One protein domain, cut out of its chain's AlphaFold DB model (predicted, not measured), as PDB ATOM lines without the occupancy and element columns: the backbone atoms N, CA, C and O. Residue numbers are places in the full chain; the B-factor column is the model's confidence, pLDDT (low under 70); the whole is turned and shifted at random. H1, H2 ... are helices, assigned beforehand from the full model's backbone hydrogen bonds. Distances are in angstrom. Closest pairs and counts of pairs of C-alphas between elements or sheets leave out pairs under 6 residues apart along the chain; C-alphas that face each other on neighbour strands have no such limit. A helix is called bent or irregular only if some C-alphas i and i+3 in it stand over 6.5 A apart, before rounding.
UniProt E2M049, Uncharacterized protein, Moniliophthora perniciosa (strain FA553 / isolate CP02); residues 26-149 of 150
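This is residues 26 to 149 of the 150 residues of an uncharacterized protein of Moniliophthora perniciosa (strain FA553 / isolate CP02) (UniProt E2M049). A long bent helix, H4, runs along most of the domain's length, and H1 and H2 run back along one side of its arm H4b at steep tilts. H6 crosses both H2 and H4b, and H7 packs side by side with H6; short H3 and H5 sit near opposite ends of the long axis. The printed part has 124 residues with seven named helices, H1 to H7 in order, and no named strand: it is all helix. It is compact, with a radius of gyration of the C-alphas of 14.9 A, and only just elongated, spanning 47 by 31 by 23 A.

Start with H1, residues 26 to 33, and go on to H4, residues 61 to 89, assigned as one helix by its hydrogen bonds but bent: C-alphas 69 and 72 are 6.9 A apart. Its arms H4a, residues 61 to 69, and H4b, residues 72 to 89, stand at a shallow tilt of 33 degrees, only just short of steep. H4b is itself irregular, with C-alphas 74 and 77 6.7 A apart. H1 touches H4b at a steep tilt of 42 degrees, opposite ways; their closest C-alphas, Ile 32 and Val 84, are 6.7 A apart. H2, residues 35 to 52, has a kink of 34 degrees near residue 45 and touches H4b, with closest C-alphas Lys 43 and Trp 72 at 7.1 A. H3, residues 54 to 57, and H2 touch only at the corner, and only just, with 3 pairs of C-alphas within 8 A; the closest are Leu 50 and Tyr 56, 6.0 A apart. H5, residues 92 to 97, is close to H1 but not clearly touching: Leu 28 and Ala 95 have the closest C-alphas, 7.6 A apart. H6, residues 107 to 121, touches H4b at a steep tilt of 61 degrees, with closest C-alphas Ala 76 and Ala 114 at 5.2 A, and touches H2, with Val 42 and Tyr 107 closest at 6.7 A. H7, residues 134 to 147, touches H6 at a shallow tilt of 13 degrees, the same way; their closest C-alphas, Ala 113 and Leu 136, are 6.6 A apart. Helix packing is mostly crossed. In H1, H4a, H5, H6 and H7 every O i to N i+4 pair is within hydrogen-bond range; in H2 12 of 14 are, in H4b 10 of 14, and H3 is too short for such a pair.

Find C-alpha 26 at (-6.798, -40.261, -20.816), where H1 begins. H2 is 25.4 A long, H4a 12.5 A, and H4b 24.4 A, ending at C-alpha 89 at (4.407, -35.234, -27.434). H6 measures 21.3 A and H7 20.0 A, ending at C-alpha 147 at (24.009, -24.226, -17.447).

The C-alphas of Glu 61 and Arg 93 are the two farthest apart, 48.1 A. The printed part has no cut; its one long link is residues 122 to 133, between H6 and H7. Mean pLDDT of the printed part is 90.8, and residues 148 to 149 are under 70.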
ATOM      1  N   GLU A  26      -5.605 -41.123 -20.863       86.19
ATOM      2  CA  GLU A  26      -6.798 -40.261 -20.816       86.19
ATOM      3  C   GLU A  26      -6.726 -39.255 -19.660       86.19
ATOM      4  O   GLU A  26      -7.091 -38.096 -19.843       86.19
ATOM      5  N   ARG A  27      -6.203 -39.670 -18.496       84.88
ATOM      6  CA  ARG A  27      -5.930 -38.755 -17.374       84.88
ATOM      7  C   ARG A  27      -4.908 -37.689 -17.759       84.88
ATOM      8  O   ARG A  27      -5.163 -36.513 -17.544       84.88
ATOM      9  N   LEU A  28      -3.802 -38.096 -18.384       86.12
ATOM     10  CA  LEU A  28      -2.778 -37.170 -18.867       86.12
ATOM     11  C   LEU A  28      -3.360 -36.125 -19.826       86.12
ATOM     12  O   LEU A  28      -3.084 -34.941 -19.673       86.12
ATOM     13  N   GLN A  29      -4.162 -36.552 -20.806       88.56
ATOM     14  CA  GLN A  29      -4.780 -35.626 -21.758       88.56
ATOM     15  C   GLN A  29      -5.722 -34.647 -21.054       88.56
ATOM     16  O   GLN A  29      -5.648 -33.455 -21.323       88.56
ATOM     17  N   ALA A  30      -6.544 -35.123 -20.115       85.69
ATOM     18  CA  ALA A  30      -7.429 -34.255 -19.344       85.69
ATOM     19  C   ALA A  30      -6.652 -33.201 -18.538       85.69
ATOM     20  O   ALA A  30      -7.001 -32.024 -18.583       85.69
ATOM     21  N   ASP A  31      -5.577 -33.604 -17.857       81.00
ATOM     22  CA  ASP A  31      -4.771 -32.676 -17.065       81.00
ATOM     23  C   ASP A  31      -4.014 -31.665 -17.959       81.00
ATOM     24  O   ASP A  31      -3.877 -30.497 -17.603       81.00
ATOM     25  N   ILE A  32      -3.543 -32.081 -19.144       85.25
ATOM     26  CA  ILE A  32      -2.892 -31.194 -20.129       85.25
ATOM     27  C   ILE A  32      -3.884 -30.217 -20.768       85.25
ATOM     28  O   ILE A  32      -3.516 -29.076 -21.068       85.25
ATOM     29  N   ASP A  33      -5.106 -30.669 -21.047       82.56
ATOM     30  CA  ASP A  33      -6.156 -29.842 -21.639       82.56
ATOM     31  C   ASP A  33      -6.588 -28.735 -20.669       82.56
ATOM     32  O   ASP A  33      -6.930 -27.636 -21.110       82.56
ATOM     33  N   ASP A  34      -6.463 -28.975 -19.361       82.06
ATOM     34  CA  ASP A  34      -6.708 -27.988 -18.307       82.06
ATOM     35  C   ASP A  34      -5.444 -27.220 -17.867       82.06
ATOM     36  O   ASP A  34      -5.234 -26.860 -16.704       82.06
ATOM     37  N   TYR A  35      -4.570 -26.932 -18.834       78.06
ATOM     38  CA  TYR A  35      -3.323 -26.193 -18.624       78.06
ATOM     39  C   TYR A  35      -3.514 -24.832 -17.934       78.06
ATOM     40  O   TYR A  35      -2.661 -24.373 -17.165       78.06
ATOM     41  N   GLU A  36      -4.630 -24.161 -18.220       76.62
ATOM     42  CA  GLU A  36      -4.958 -22.866 -17.625       76.62
ATOM     43  C   GLU A  36      -5.253 -22.992 -16.122       76.62
ATOM     44  O   GLU A  36      -4.798 -22.147 -15.341       76.62
ATOM     45  N   GLU A  37      -5.945 -24.056 -15.695       81.81
ATOM     46  CA  GLU A  37      -6.166 -24.346 -14.278       81.81
ATOM     47  C   GLU A  37      -4.847 -24.688 -13.577       81.81
ATOM     48  O   GLU A  37      -4.545 -24.087 -12.540       81.81
ATOM     49  N   LEU A  38      -4.006 -25.538 -14.185       77.00
ATOM     50  CA  LEU A  38      -2.668 -25.863 -13.664       77.00
ATOM     51  C   LEU A  38      -1.834 -24.593 -13.425       77.00
ATOM     52  O   LEU A  38      -1.301 -24.377 -12.335       77.00
ATOM     53  N   THR A  39      -1.778 -23.710 -14.425       85.06
ATOM     54  CA  THR A  39      -1.042 -22.438 -14.356       85.06
ATOM     55  C   THR A  39      -1.574 -21.546 -13.230       85.06
ATOM     56  O   THR A  39      -0.809 -20.968 -12.451       85.06
ATOM     57  N   SER A  40      -2.899 -21.430 -13.117       83.56
ATOM     58  CA  SER A  40      -3.548 -20.626 -12.080       83.56
ATOM     59  C   SER A  40      -3.229 -21.149 -10.676       83.56
ATOM     60  O   SER A  40      -2.845 -20.365  -9.804       83.56
ATOM     61  N   CYS A  41      -3.316 -22.466 -10.464       82.00
ATOM     62  CA  CYS A  41      -2.995 -23.111  -9.193       82.00
ATOM     63  C   CYS A  41      -1.549 -22.844  -8.764       82.00
ATOM     64  O   CYS A  41      -1.327 -22.344  -7.660       82.00
ATOM     65  N   VAL A  42      -0.573 -23.084  -9.648       83.19
ATOM     66  CA  VAL A  42       0.853 -22.872  -9.340       83.19
ATOM     67  C   VAL A  42       1.118 -21.427  -8.914       83.19
ATOM     68  O   VAL A  42       1.824 -21.186  -7.932       83.19
ATOM     69  N   LYS A  43       0.499 -20.447  -9.583       84.31
ATOM     70  CA  LYS A  43       0.669 -19.026  -9.249       84.31
ATOM     71  C   LYS A  43       0.290 -18.700  -7.802       84.31
ATOM     72  O   LYS A  43       0.962 -17.889  -7.164       84.31
ATOM     73  N   PHE A  44      -0.789 -19.290  -7.287       81.12
ATOM     74  CA  PHE A  44      -1.215 -19.067  -5.902       81.12
ATOM     75  C   PHE A  44      -0.298 -19.769  -4.896       81.12
ATOM     76  O   PHE A  44      -0.002 -19.199  -3.844       81.12
ATOM     77  N   GLU A  45       0.185 -20.963  -5.235       87.88
ATOM     78  CA  GLU A  45       1.035 -21.767  -4.354       87.88
ATOM     79  C   GLU A  45       2.442 -21.176  -4.179       87.88
ATOM     80  O   GLU A  45       3.021 -21.304  -3.103       87.88
ATOM     81  N   ILE A  46       2.973 -20.441  -5.165       91.38
ATOM     82  CA  ILE A  46       4.324 -19.845  -5.095       91.38
ATOM     83  C   ILE A  46       4.522 -18.961  -3.869       91.38
ATOM     84  O   ILE A  46       5.556 -19.040  -3.208       91.38
ATOM     85  N   VAL A  47       3.547 -18.114  -3.535       89.94
ATOM     86  CA  VAL A  47       3.687 -17.192  -2.397       89.94
ATOM     87  C   VAL A  47       3.803 -17.972  -1.086       89.94
ATOM     88  O   VAL A  47       4.620 -17.636  -0.227       89.94
ATOM     89  N   ILE A  48       3.002 -19.029  -0.946       91.81
ATOM     90  CA  ILE A  48       3.001 -19.901   0.232       91.81
ATOM     91  C   ILE A  48       4.308 -20.698   0.281       91.81
ATOM     92  O   ILE A  48       4.960 -20.749   1.327       91.81
ATOM     93  N   TYR A  49       4.721 -21.245  -0.860       94.56
ATOM     94  CA  TYR A  49       5.965 -21.980  -1.027       94.56
ATOM     95  C   TYR A  49       7.176 -21.144  -0.606       94.56
ATOM     96  O   TYR A  49       7.870 -21.530   0.334       94.56
ATOM     97  N   LEU A  50       7.380 -19.964  -1.202       95.00
ATOM     98  CA  LEU A  50       8.525 -19.097  -0.902       95.00
ATOM     99  C   LEU A  50       8.542 -18.670   0.570       95.00
ATOM    100  O   LEU A  50       9.581 -18.732   1.223       95.00
ATOM    101  N   ALA A  51       7.388 -18.320   1.148       91.88
ATOM    102  CA  ALA A  51       7.302 -18.002   2.575       91.88
ATOM    103  C   ALA A  51       7.712 -19.192   3.473       91.88
ATOM    104  O   ALA A  51       8.245 -19.017   4.581       91.88
ATOM    105  N   SER A  52       7.473 -20.420   3.009       92.62
ATOM    106  CA  SER A  52       7.818 -21.653   3.715       92.62
ATOM    107  C   SER A  52       9.273 -22.111   3.501       92.62
ATOM    108  O   SER A  52       9.843 -22.744   4.394       92.62
ATOM    109  N   ALA A  53       9.886 -21.739   2.376       95.12
ATOM    110  CA  ALA A  53      11.176 -22.243   1.925       95.12
ATOM    111  C   ALA A  53      12.359 -21.673   2.726       95.12
ATOM    112  O   ALA A  53      12.506 -20.462   2.898       95.12
ATOM    113  N   VAL A  54      13.240 -22.556   3.205       95.69
ATOM    114  CA  VAL A  54      14.403 -22.164   4.021       95.69
ATOM    115  C   VAL A  54      15.400 -21.338   3.209       95.69
ATOM    116  O   VAL A  54      15.840 -20.293   3.686       95.69
ATOM    117  N   TRP A  55      15.703 -21.758   1.975       95.94
ATOM    118  CA  TRP A  55      16.625 -21.043   1.086       95.94
ATOM    119  C   TRP A  55      16.169 -19.594   0.848       95.94
ATOM    120  O   TRP A  55      16.961 -18.671   1.014       95.94
ATOM    121  N   TYR A  56      14.873 -19.378   0.597       96.69
ATOM    122  CA  TYR A  56      14.302 -18.050   0.359       96.69
ATOM    123  C   TYR A  56      14.372 -17.149   1.600       96.69
ATOM    124  O   TYR A  56      14.645 -15.952   1.509       96.69
ATOM    125  N   ARG A  57      14.152 -17.704   2.799       95.00
ATOM    126  CA  ARG A  57      14.234 -16.929   4.052       95.00
ATOM    127  C   ARG A  57      15.644 -16.438   4.366       95.00
ATOM    128  O   ARG A  57      15.766 -15.429   5.060       95.00
ATOM    129  N   ASN A  58      16.664 -17.148   3.890       94.50
ATOM    130  CA  ASN A  58      18.067 -16.794   4.092       94.50
ATOM    131  C   ASN A  58      18.547 -15.682   3.149       94.50
ATOM    132  O   ASN A  58      19.622 -15.132   3.378       94.50
ATOM    133  N   LEU A  59      17.750 -15.330   2.138       95.81
ATOM    134  CA  LEU A  59      18.026 -14.212   1.246       95.81
ATOM    135  C   LEU A  59      17.897 -12.869   1.970       95.81
ATOM    136  O   LEU A  59      17.099 -12.698   2.903       95.81
ATOM    137  N   ASN A  60      18.656 -11.884   1.507       96.12
ATOM    138  CA  ASN A  60      18.472 -10.498   1.909       96.12
ATOM    139  C   ASN A  60      17.228  -9.880   1.228       96.12
ATOM    140  O   ASN A  60      16.598 -10.487   0.365       96.12
ATOM    141  N   GLU A  61      16.825  -8.673   1.634       95.56
ATOM    142  CA  GLU A  61      15.588  -8.057   1.124       95.56
ATOM    143  C   GLU A  61      15.628  -7.748  -0.382       95.56
ATOM    144  O   GLU A  61      14.604  -7.865  -1.051       95.56
ATOM    145  N   GLU A  62      16.790  -7.394  -0.934       95.81
ATOM    146  CA  GLU A  62      16.948  -7.144  -2.373       95.81
ATOM    147  C   GLU A  62      16.820  -8.447  -3.175       95.81
ATOM    148  O   GLU A  62      16.057  -8.513  -4.140       95.81
ATOM    149  N   GLU A  63      17.481  -9.510  -2.717       96.00
ATOM    150  CA  GLU A  63      17.396 -10.856  -3.298       96.00
ATOM    151  C   GLU A  63      15.974 -11.422  -3.229       96.00
ATOM    152  O   GLU A  63      15.499 -12.005  -4.201       96.00
ATOM    153  N   LYS A  64      15.247 -11.209  -2.123       96.12
ATOM    154  CA  LYS A  64      13.836 -11.617  -2.008       96.12
ATOM    155  C   LYS A  64      12.953 -10.920  -3.030       96.12
ATOM    156  O   LYS A  64      12.095 -11.567  -3.625       96.12
ATOM    157  N   VAL A  65      13.141  -9.614  -3.232       94.31
ATOM    158  CA  VAL A  65      12.373  -8.852  -4.228       94.31
ATOM    159  C   VAL A  65      12.677  -9.362  -5.630       94.31
ATOM    160  O   VAL A  65      11.740  -9.641  -6.376       94.31
ATOM    161  N   LYS A  66      13.961  -9.545  -5.963       95.19
ATOM    162  CA  LYS A  66      14.380 -10.122  -7.245       95.19
ATOM    163  C   LYS A  66      13.759 -11.505  -7.453       95.19
ATOM    164  O   LYS A  66      13.082 -11.732  -8.449       95.19
ATOM    165  N   CYS A  67      13.900 -12.397  -6.473       95.69
ATOM    166  CA  CYS A  67      13.308 -13.728  -6.505       95.69
ATOM    167  C   CYS A  67      11.791 -13.661  -6.725       95.69
ATOM    168  O   CYS A  67      11.288 -14.271  -7.658       95.69
ATOM    169  N   ALA A  68      11.050 -12.868  -5.951       90.69
ATOM    170  CA  ALA A  68       9.599 -12.761  -6.103       90.69
ATOM    171  C   ALA A  68       9.161 -12.253  -7.492       90.69
ATOM    172  O   ALA A  68       8.078 -12.613  -7.956       90.69
ATOM    173  N   MET A  69       9.979 -11.422  -8.149       90.31
ATOM    174  CA  MET A  69       9.724 -10.940  -9.509       90.31
ATOM    175  C   MET A  69      10.008 -12.010 -10.566       90.31
ATOM    176  O   MET A  69       9.189 -12.207 -11.465       90.31
ATOM    177  N   ASP A  70      11.134 -12.710 -10.438       94.25
ATOM    178  CA  ASP A  70      11.642 -13.604 -11.480       94.25
ATOM    179  C   ASP A  70      11.084 -15.028 -11.352       94.25
ATOM    180  O   ASP A  70      10.820 -15.688 -12.356       94.25
ATOM    181  N   PHE A  71      10.854 -15.509 -10.127       94.81
ATOM    182  CA  PHE A  71      10.571 -16.918  -9.833       94.81
ATOM    183  C   PHE A  71       9.350 -17.454 -10.582       94.81
ATOM    184  O   PHE A  71       9.385 -18.561 -11.112       94.81
ATOM    185  N   TRP A  72       8.275 -16.664 -10.669       92.44
ATOM    186  CA  TRP A  72       7.086 -17.066 -11.420       92.44
ATOM    187  C   TRP A  72       7.360 -17.175 -12.920       92.44
ATOM    188  O   TRP A  72       7.052 -18.199 -13.518       92.44
ATOM    189  N   GLY A  73       7.898 -16.121 -13.536       89.56
ATOM    190  CA  GLY A  73       7.969 -16.018 -14.994       89.56
ATOM    191  C   GLY A  73       9.159 -16.749 -15.604       89.56
ATOM    192  O   GLY A  73       9.017 -17.404 -16.630       89.56
ATOM    193  N   GLU A  74      10.327 -16.647 -14.977       93.50
ATOM    194  CA  GLU A  74      11.587 -17.115 -15.555       93.50
ATOM    195  C   GLU A  74      11.926 -18.558 -15.171       93.50
ATOM    196  O   GLU A  74      12.717 -19.185 -15.871       93.50
ATOM    197  N   TYR A  75      11.308 -19.088 -14.110       94.62
ATOM    198  CA  TYR A  75      11.618 -20.413 -13.569       94.62
ATOM    199  C   TYR A  75      10.383 -21.308 -13.514       94.62
ATOM    200  O   TYR A  75      10.282 -22.253 -14.292       94.62
ATOM    201  N   ALA A  76       9.413 -20.995 -12.650       94.31
ATOM    202  CA  ALA A  76       8.243 -21.845 -12.448       94.31
ATOM    203  C   ALA A  76       7.417 -21.987 -13.734       94.31
ATOM    204  O   ALA A  76       7.179 -23.096 -14.182       94.31
ATOM    205  N   LEU A  77       7.016 -20.899 -14.393       92.75
ATOM    206  CA  LEU A  77       6.186 -21.011 -15.595       92.75
ATOM    207  C   LEU A  77       6.930 -21.680 -16.761       92.75
ATOM    208  O   LEU A  77       6.351 -22.523 -17.437       92.75
ATOM    209  N   LYS A  78       8.223 -21.382 -16.953       93.50
ATOM    210  CA  LYS A  78       9.026 -22.026 -18.007       93.50
ATOM    211  C   LYS A  78       9.193 -23.526 -17.790       93.50
ATOM    212  O   LYS A  78       9.124 -24.280 -18.756       93.50
ATOM    213  N   LEU A  79       9.396 -23.959 -16.546       94.69
ATOM    214  CA  LEU A  79       9.419 -25.379 -16.199       94.69
ATOM    215  C   LEU A  79       8.075 -26.040 -16.542       94.69
ATOM    216  O   LEU A  79       8.055 -27.113 -17.141       94.69
ATOM    217  N   LEU A  80       6.957 -25.381 -16.214       92.56
ATOM    218  CA  LEU A  80       5.611 -25.901 -16.479       92.56
ATOM    219  C   LEU A  80       5.371 -26.041 -17.981       92.56
ATOM    220  O   LEU A  80       4.959 -27.107 -18.437       92.56
ATOM    221  N   ASP A  81       5.687 -24.990 -18.741       92.88
ATOM    222  CA  ASP A  81       5.621 -24.987 -20.199       92.88
ATOM    223  C   ASP A  81       6.478 -26.120 -20.785       92.88
ATOM    224  O   ASP A  81       6.024 -26.827 -21.686       92.88
ATOM    225  N   SER A  82       7.697 -26.322 -20.270       93.00
ATOM    226  CA  SER A  82       8.619 -27.366 -20.733       93.00
ATOM    227  C   SER A  82       8.046 -28.769 -20.527       93.00
ATOM    228  O   SER A  82       7.946 -29.534 -21.485       93.00
ATOM    229  N   ILE A  83       7.607 -29.083 -19.304       93.19
ATOM    230  CA  ILE A  83       7.033 -30.391 -18.960       93.19
ATOM    231  C   ILE A  83       5.768 -30.651 -19.772       93.19
ATOM    232  O   ILE A  83       5.604 -31.717 -20.356       93.19
ATOM    233  N   VAL A  84       4.862 -29.675 -19.854       91.94
ATOM    234  CA  VAL A  84       3.618 -29.850 -20.613       91.94
ATOM    235  C   VAL A  84       3.885 -29.984 -22.110       91.94
ATOM    236  O   VAL A  84       3.207 -30.760 -22.784       91.94
ATOM    237  N   THR A  85       4.882 -29.281 -22.648       92.81
ATOM    238  CA  THR A  85       5.300 -29.449 -24.046       92.81
ATOM    239  C   THR A  85       5.821 -30.859 -24.309       92.81
ATOM    240  O   THR A  85       5.433 -31.469 -25.307       92.81
ATOM    241  N   GLU A  86       6.650 -31.396 -23.413       92.81
ATOM    242  CA  GLU A  86       7.135 -32.774 -23.498       92.81
ATOM    243  C   GLU A  86       5.972 -33.772 -23.440       92.81
ATOM    244  O   GLU A  86       5.804 -34.590 -24.346       92.81
ATOM    245  N   LEU A  87       5.103 -33.650 -22.439       92.69
ATOM    246  CA  LEU A  87       3.975 -34.554 -22.226       92.69
ATOM    247  C   LEU A  87       2.943 -34.514 -23.359       92.69
ATOM    248  O   LEU A  87       2.332 -35.532 -23.677       92.69
ATOM    249  N   ARG A  88       2.768 -33.371 -24.033       91.88
ATOM    250  CA  ARG A  88       1.941 -33.270 -25.250       91.88
ATOM    251  C   ARG A  88       2.486 -34.088 -26.416       91.88
ATOM    252  O   ARG A  88       1.728 -34.420 -27.326       91.88
ATOM    253  N   SER A  89       3.784 -34.383 -26.419       92.81
ATOM    254  CA  SER A  89       4.407 -35.234 -27.434       92.81
ATOM    255  C   SER A  89       4.292 -36.729 -27.123       92.81
ATOM    256  O   SER A  89       4.506 -37.547 -28.020       92.81
ATOM    257  N   TRP A  90       3.930 -37.092 -25.886       93.25
ATOM    258  CA  TRP A  90       3.820 -38.483 -25.466       93.25
ATOM    259  C   TRP A  90       2.651 -39.185 -26.148       93.25
ATOM    260  O   TRP A  90       1.530 -38.685 -26.252       93.25
ATOM    261  N   THR A  91       2.916 -40.410 -26.579       92.94
ATOM    262  CA  THR A  91       1.902 -41.339 -27.053       92.94
ATOM    263  C   THR A  91       1.251 -42.069 -25.881       92.94
ATOM    264  O   THR A  91       1.751 -42.085 -24.754       92.94
ATOM    265  N   ARG A  92       0.148 -42.767 -26.162       91.69
ATOM    266  CA  ARG A  92      -0.506 -43.654 -25.193       91.69
ATOM    267  C   ARG A  92       0.448 -44.671 -24.570       91.69
ATOM    268  O   ARG A  92       0.392 -44.885 -23.366       91.69
ATOM    269  N   ARG A  93       1.330 -45.261 -25.380       92.31
ATOM    270  CA  ARG A  93       2.319 -46.225 -24.894       92.31
ATOM    271  C   ARG A  93       3.264 -45.576 -23.883       92.31
ATOM    272  O   ARG A  93       3.499 -46.169 -22.843       92.31
ATOM    273  N   ASP A  94       3.747 -44.368 -24.166       93.81
ATOM    274  CA  ASP A  94       4.687 -43.669 -23.281       93.81
ATOM    275  C   ASP A  94       4.035 -43.390 -21.910       93.81
ATOM    276  O   ASP A  94       4.626 -43.654 -20.867       93.81
ATOM    277  N   ALA A  95       2.762 -42.974 -21.901       89.94
ATOM    278  CA  ALA A  95       1.987 -42.780 -20.673       89.94
ATOM    279  C   ALA A  95       1.686 -44.091 -19.914       89.94
ATOM    280  O   ALA A  95       1.681 -44.114 -18.681       89.94
ATOM    281  N   GLU A  96       1.410 -45.187 -20.625       88.75
ATOM    282  CA  GLU A  96       1.137 -46.500 -20.024       88.75
ATOM    283  C   GLU A  96       2.406 -47.139 -19.430       88.75
ATOM    284  O   GLU A  96       2.344 -47.716 -18.340       88.75
ATOM    285  N   GLU A  97       3.548 -46.991 -20.109       91.44
ATOM    286  CA  GLU A  97       4.863 -47.505 -19.695       91.44
ATOM    287  C   GLU A  97       5.534 -46.644 -18.611       91.44
ATOM    288  O   GLU A  97       6.483 -47.099 -17.977       91.44
ATOM    289  N   PHE A  98       5.030 -45.434 -18.342       90.94
ATOM    290  CA  PHE A  98       5.587 -44.551 -17.319       90.94
ATOM    291  C   PHE A  98       5.572 -45.180 -15.911       90.94
ATOM    292  O   PHE A  98       4.510 -45.476 -15.338       90.94
ATOM    293  N   GLU A  99       6.766 -45.320 -15.327       85.81
ATOM    294  CA  GLU A  99       7.024 -45.916 -14.010       85.81
ATOM    295  C   GLU A  99       6.950 -44.886 -12.862       85.81
ATOM    296  O   GLU A  99       7.875 -44.731 -12.068       85.81
ATOM    297  N   GLY A 100       5.822 -44.186 -12.747       83.00
ATOM    298  CA  GLY A 100       5.528 -43.312 -11.608       83.00
ATOM    299  C   GLY A 100       4.054 -43.348 -11.210       83.00
ATOM    300  O   GLY A 100       3.193 -43.790 -11.975       83.00
ATOM    301  N   GLU A 101       3.764 -42.905  -9.983       80.31
ATOM    302  CA  GLU A 101       2.396 -42.869  -9.445       80.31
ATOM    303  C   GLU A 101       1.505 -41.904 -10.244       80.31
ATOM    304  O   GLU A 101       0.342 -42.204 -10.521       80.31
ATOM    305  N   LYS A 102       2.070 -40.762 -10.650       84.62
ATOM    306  CA  LYS A 102       1.425 -39.725 -11.457       84.62
ATOM    307  C   LYS A 102       2.366 -39.291 -12.564       84.62
ATOM    308  O   LYS A 102       3.557 -39.204 -12.318       84.62
ATOM    309  N   ILE A 103       1.826 -39.029 -13.752       89.44
ATOM    310  CA  ILE A 103       2.618 -38.514 -14.878       89.44
ATOM    311  C   ILE A 103       2.945 -37.033 -14.663       89.44
ATOM    312  O   ILE A 103       4.063 -36.610 -14.928       89.44
ATOM    313  N   LEU A 104       1.985 -36.249 -14.159       88.31
ATOM    314  CA  LEU A 104       2.258 -34.883 -13.729       88.31
ATOM    315  C   LEU A 104       2.806 -34.866 -12.294       88.31
ATOM    316  O   LEU A 104       2.199 -35.486 -11.409       88.31
ATOM    317  N   PRO A 105       3.894 -34.116 -12.041       89.38
ATOM    318  CA  PRO A 105       4.435 -33.960 -10.700       89.38
ATOM    319  C   PRO A 105       3.462 -33.268  -9.744       89.38
ATOM    320  O   PRO A 105       2.594 -32.488 -10.142       89.38
ATOM    321  N   TYR A 106       3.655 -33.492  -8.445       88.31
ATOM    322  CA  TYR A 106       2.974 -32.695  -7.427       88.31
ATOM    323  C   TYR A 106       3.469 -31.243  -7.472       88.31
ATOM    324  O   TYR A 106       4.661 -30.996  -7.645       88.31
ATOM    325  N   TYR A 107       2.576 -30.276  -7.227       88.12
ATOM    326  CA  TYR A 107       2.933 -28.851  -7.274       88.12
ATOM    327  C   TYR A 107       4.110 -28.484  -6.370       88.12
ATOM    328  O   TYR A 107       4.933 -27.665  -6.755       88.12
ATOM    329  N   ILE A 108       4.216 -29.088  -5.185       90.56
ATOM    330  CA  ILE A 108       5.326 -28.796  -4.273       90.56
ATOM    331  C   ILE A 108       6.676 -29.206  -4.867       90.56
ATOM    332  O   ILE A 108       7.623 -28.433  -4.840       90.56
ATOM    333  N   GLU A 109       6.728 -30.384  -5.475       93.38
ATOM    334  CA  GLU A 109       7.941 -30.941  -6.060       93.38
ATOM    335  C   GLU A 109       8.342 -30.192  -7.332       93.38
ATOM    336  O   GLU A 109       9.508 -29.897  -7.574       93.38
ATOM    337  N   PHE A 110       7.341 -29.797  -8.115       93.69
ATOM    338  CA  PHE A 110       7.506 -28.893  -9.239       93.69
ATOM    339  C   PHE A 110       8.134 -27.551  -8.817       93.69
ATOM    340  O   PHE A 110       9.054 -27.051  -9.465       93.69
ATOM    341  N   LEU A 111       7.660 -26.964  -7.712       95.56
ATOM    342  CA  LEU A 111       8.210 -25.719  -7.174       95.56
ATOM    343  C   LEU A 111       9.620 -25.907  -6.605       95.56
ATOM    344  O   LEU A 111      10.435 -24.991  -6.716       95.56
ATOM    345  N   ASP A 112       9.924 -27.085  -6.060       96.88
ATOM    346  CA  ASP A 112      11.277 -27.454  -5.649       96.88
ATOM    347  C   ASP A 112      12.234 -27.533  -6.845       96.88
ATOM    348  O   ASP A 112      13.307 -26.937  -6.782       96.88
ATOM    349  N   ALA A 113      11.830 -28.119  -7.976       97.12
ATOM    350  CA  ALA A 113      12.646 -28.124  -9.196       97.12
ATOM    351  C   ALA A 113      12.911 -26.700  -9.720       97.12
ATOM    352  O   ALA A 113      14.050 -26.346 -10.039       97.12
ATOM    353  N   ALA A 114      11.883 -25.844  -9.744       96.75
ATOM    354  CA  ALA A 114      12.044 -24.436 -10.108       96.75
ATOM    355  C   ALA A 114      12.981 -23.690  -9.138       96.75
ATOM    356  O   ALA A 114      13.780 -22.851  -9.558       96.75
ATOM    357  N   ALA A 115      12.917 -24.010  -7.844       97.12
ATOM    358  CA  ALA A 115      13.789 -23.434  -6.831       97.12
ATOM    359  C   ALA A 115      15.234 -23.903  -6.936       97.12
ATOM    360  O   ALA A 115      16.130 -23.077  -6.779       97.12
ATOM    361  N   MET A 116      15.474 -25.178  -7.233       97.50
ATOM    362  CA  MET A 116      16.815 -25.686  -7.512       97.50
ATOM    363  C   MET A 116      17.429 -24.951  -8.705       97.50
ATOM    364  O   MET A 116      18.543 -24.445  -8.596       97.50
ATOM    365  N   ALA A 117      16.669 -24.786  -9.792       96.50
ATOM    366  CA  ALA A 117      17.111 -24.051 -10.975       96.50
ATOM    367  C   ALA A 117      17.433 -22.574 -10.677       96.50
ATOM    368  O   ALA A 117      18.494 -22.078 -11.067       96.50
ATOM    369  N   TYR A 118      16.553 -21.885  -9.938       96.31
ATOM    370  CA  TYR A 118      16.789 -20.514  -9.473       96.31
ATOM    371  C   TYR A 118      18.055 -20.418  -8.623       96.31
ATOM    372  O   TYR A 118      18.910 -19.570  -8.867       96.31
ATOM    373  N   CYS A 119      18.187 -21.307  -7.641       95.69
ATOM    374  CA  CYS A 119      19.316 -21.313  -6.726       95.69
ATOM    375  C   CYS A 119      20.639 -21.566  -7.457       95.69
ATOM    376  O   CYS A 119      21.615 -20.882  -7.173       95.69
ATOM    377  N   ALA A 120      20.659 -22.482  -8.428       94.69
ATOM    378  CA  ALA A 120      21.837 -22.746  -9.249       94.69
ATOM    379  C   ALA A 120      22.273 -21.509 -10.058       94.69
ATOM    380  O   ALA A 120      23.453 -21.165 -10.052       94.69
ATOM    381  N   ASN A 121      21.334 -20.800 -10.696       94.25
ATOM    382  CA  ASN A 121      21.641 -19.594 -11.480       94.25
ATOM    383  C   ASN A 121      22.160 -18.429 -10.636       94.25
ATOM    384  O   ASN A 121      22.948 -17.614 -11.111       94.25
ATOM    385  N   GLU A 122      21.678 -18.319  -9.404       93.75
ATOM    386  CA  GLU A 122      21.977 -17.201  -8.512       93.75
ATOM    387  C   GLU A 122      23.094 -17.525  -7.505       93.75
ATOM    388  O   GLU A 122      23.351 -16.726  -6.608       93.75
ATOM    389  N   ASP A 123      23.760 -18.680  -7.642       92.25
ATOM    390  CA  ASP A 123      24.794 -19.183  -6.718       92.25
ATOM    391  C   ASP A 123      24.313 -19.240  -5.250       92.25
ATOM    392  O   ASP A 123      25.026 -18.942  -4.288       92.25
ATOM    393  N   ILE A 124      23.048 -19.622  -5.065       94.81
ATOM    394  CA  ILE A 124      22.405 -19.808  -3.764       94.81
ATOM    395  C   ILE A 124      22.435 -21.296  -3.418       94.81
ATOM    396  O   ILE A 124      22.110 -22.163  -4.224       94.81
ATOM    397  N   THR A 125      22.756 -21.626  -2.166       94.94
ATOM    398  CA  THR A 125      22.602 -23.004  -1.685       94.94
ATOM    399  C   THR A 125      21.123 -23.334  -1.490       94.94
ATOM    400  O   THR A 125      20.488 -22.841  -0.553       94.94
ATOM    401  N   TYR A 126      20.584 -24.210  -2.335       96.38
ATOM    402  CA  TYR A 126      19.250 -24.764  -2.143       96.38
ATOM    403  C   TYR A 126      19.197 -25.640  -0.873       96.38
ATOM    404  O   TYR A 126      20.088 -26.443  -0.606       96.38
ATOM    405  N   GLN A 127      18.153 -25.450  -0.058       94.69
ATOM    406  CA  GLN A 127      17.926 -26.147   1.219       94.69
ATOM    407  C   GLN A 127      16.471 -26.637   1.317       94.69
ATOM    408  O   GLN A 127      15.756 -26.299   2.264       94.69
ATOM    409  N   GLY A 128      16.003 -27.358   0.298       91.75
ATOM    410  CA  GLY A 128      14.664 -27.954   0.257       91.75
ATOM    411  C   GLY A 128      14.695 -29.477   0.120       91.75
ATOM    412  O   GLY A 128      15.566 -30.121   0.704       91.75
ATOM    413  N   GLN A 129      13.697 -30.048  -0.554       92.56
ATOM    414  CA  GLN A 129      13.598 -31.493  -0.781       92.56
ATOM    415  C   GLN A 129      14.297 -31.884  -2.084       92.56
ATOM    416  O   GLN A 129      14.306 -31.114  -3.041       92.56
ATOM    417  N   ASP A 130      14.850 -33.092  -2.122       94.69
ATOM    418  CA  ASP A 130      15.359 -33.667  -3.365       94.69
ATOM    419  C   ASP A 130      14.197 -34.048  -4.295       94.69
ATOM    420  O   ASP A 130      13.120 -34.446  -3.838       94.69
ATOM    421  N   LEU A 131      14.436 -33.966  -5.605       95.06
ATOM    422  CA  LEU A 131      13.482 -34.413  -6.617       95.06
ATOM    423  C   LEU A 131      13.391 -35.940  -6.625       95.06
ATOM    424  O   LEU A 131      14.396 -36.642  -6.511       95.06
ATOM    425  N   VAL A 132      12.180 -36.459  -6.797       95.00
ATOM    426  CA  VAL A 132      11.908 -37.901  -6.877       95.00
ATOM    427  C   VAL A 132      11.141 -38.281  -8.142       95.00
ATOM    428  O   VAL A 132      11.200 -39.426  -8.586       95.00
ATOM    429  N   HIS A 133      10.433 -37.332  -8.748       95.06
ATOM    430  CA  HIS A 133       9.612 -37.524  -9.923       95.06
ATOM    431  C   HIS A 133      10.500 -37.674 -11.163       95.06
ATOM    432  O   HIS A 133      11.255 -36.748 -11.475       95.06
ATOM    433  N   PRO A 134      10.375 -38.775 -11.929       94.50
ATOM    434  CA  PRO A 134      11.272 -39.063 -13.050       94.50
ATOM    435  C   PRO A 134      11.379 -37.934 -14.080       94.50
ATOM    436  O   PRO A 134      12.477 -37.613 -14.518       94.50
ATOM    437  N   ILE A 135      10.258 -37.283 -14.420       94.44
ATOM    438  CA  ILE A 135      10.255 -36.153 -15.369       94.44
ATOM    439  C   ILE A 135      11.028 -34.947 -14.819       94.44
ATOM    440  O   ILE A 135      11.773 -34.314 -15.557       94.44
ATOM    441  N   LEU A 136      10.886 -34.629 -13.527       95.56
ATOM    442  CA  LEU A 136      11.585 -33.487 -12.928       95.56
ATOM    443  C   LEU A 136      13.078 -33.760 -12.779       95.56
ATOM    444  O   LEU A 136      13.880 -32.866 -13.022       95.56
ATOM    445  N   LEU A 137      13.441 -34.992 -12.412       95.75
ATOM    446  CA  LEU A 137      14.830 -35.443 -12.379       95.75
ATOM    447  C   LEU A 137      15.478 -35.305 -13.757       95.75
ATOM    448  O   LEU A 137      16.504 -34.645 -13.879       95.75
ATOM    449  N   HIS A 138      14.840 -35.860 -14.790       94.44
ATOM    450  CA  HIS A 138      15.338 -35.773 -16.159       94.44
ATOM    451  C   HIS A 138      15.472 -34.319 -16.629       94.44
ATOM    452  O   HIS A 138      16.527 -33.926 -17.123       94.44
ATOM    453  N   TRP A 139      14.442 -33.501 -16.403       95.50
ATOM    454  CA  TRP A 139      14.473 -32.084 -16.749       95.50
ATOM    455  C   TRP A 139      15.617 -31.338 -16.049       95.50
ATOM    456  O   TRP A 139      16.318 -30.545 -16.677       95.50
ATOM    457  N   TYR A 140      15.822 -31.586 -14.753       95.19
ATOM    458  CA  TYR A 140      16.852 -30.895 -13.983       95.19
ATOM    459  C   TYR A 140      18.265 -31.315 -14.420       95.19
ATOM    460  O   TYR A 140      19.148 -30.467 -14.526       95.19
ATOM    461  N   GLU A 141      18.469 -32.588 -14.770       94.19
ATOM    462  CA  GLU A 141      19.726 -33.062 -15.364       94.19
ATOM    463  C   GLU A 141      20.045 -32.351 -16.690       94.19
ATOM    464  O   GLU A 141      21.188 -31.946 -16.917       94.19
ATOM    465  N   GLU A 142      19.054 -32.168 -17.570       93.56
ATOM    466  CA  GLU A 142      19.230 -31.409 -18.816       93.56
ATOM    467  C   GLU A 142      19.507 -29.926 -18.546       93.56
ATOM    468  O   GLU A 142      20.344 -29.305 -19.206       93.56
ATOM    469  N   TYR A 143      18.823 -29.346 -17.563       92.69
ATOM    470  CA  TYR A 143      19.033 -27.967 -17.146       92.69
ATOM    471  C   TYR A 143      20.475 -27.726 -16.670       92.69
ATOM    472  O   TYR A 143      21.123 -26.790 -17.142       92.69
ATOM    473  N   GLU A 144      21.010 -28.590 -15.801       91.25
ATOM    474  CA  GLU A 144      22.387 -28.486 -15.300       91.25
ATOM    475  C   GLU A 144      23.435 -28.623 -16.413       91.25
ATOM    476  O   GLU A 144      24.454 -27.930 -16.391       91.25
ATOM    477  N   GLN A 145      23.183 -29.469 -17.416       90.94
ATOM    478  CA  GLN A 145      24.071 -29.596 -18.577       90.94
ATOM    479  C   GLN A 145      24.127 -28.297 -19.391       90.94
ATOM    480  O   GLN A 145      25.213 -27.845 -19.746       90.94
ATOM    481  N   ASN A 146      22.974 -27.669 -19.631       86.69
ATOM    482  CA  ASN A 146      22.883 -26.427 -20.404       86.69
ATOM    483  C   ASN A 146      23.427 -25.202 -19.651       86.69
ATOM    484  O   ASN A 146      23.858 -24.230 -20.268       86.69
ATOM    485  N   LEU A 147      23.426 -25.247 -18.319       80.56
ATOM    486  CA  LEU A 147      24.009 -24.226 -17.447       80.56
ATOM    487  C   LEU A 147      25.532 -24.093 -17.624       80.56
ATOM    488  O   LEU A 147      26.075 -23.001 -17.480       80.56
ATOM    489  N   GLY A 148      26.219 -25.195 -17.943       60.06
ATOM    490  CA  GLY A 148      27.675 -25.238 -18.125       60.06
ATOM    491  C   GLY A 148      28.184 -24.719 -19.476       60.06
ATOM    492  O   GLY A 148      29.395 -24.560 -19.637       60.06
ATOM    493  N   ASP A 149      27.283 -24.457 -20.426       53.41
ATOM    494  CA  ASP A 149      27.603 -24.012 -21.790       53.41
ATOM    495  C   ASP A 149      27.516 -22.477 -21.980       53.41
ATOM    496  O   ASP A 149      27.686 -21.985 -23.104       53.41
TER     497      ASP A 149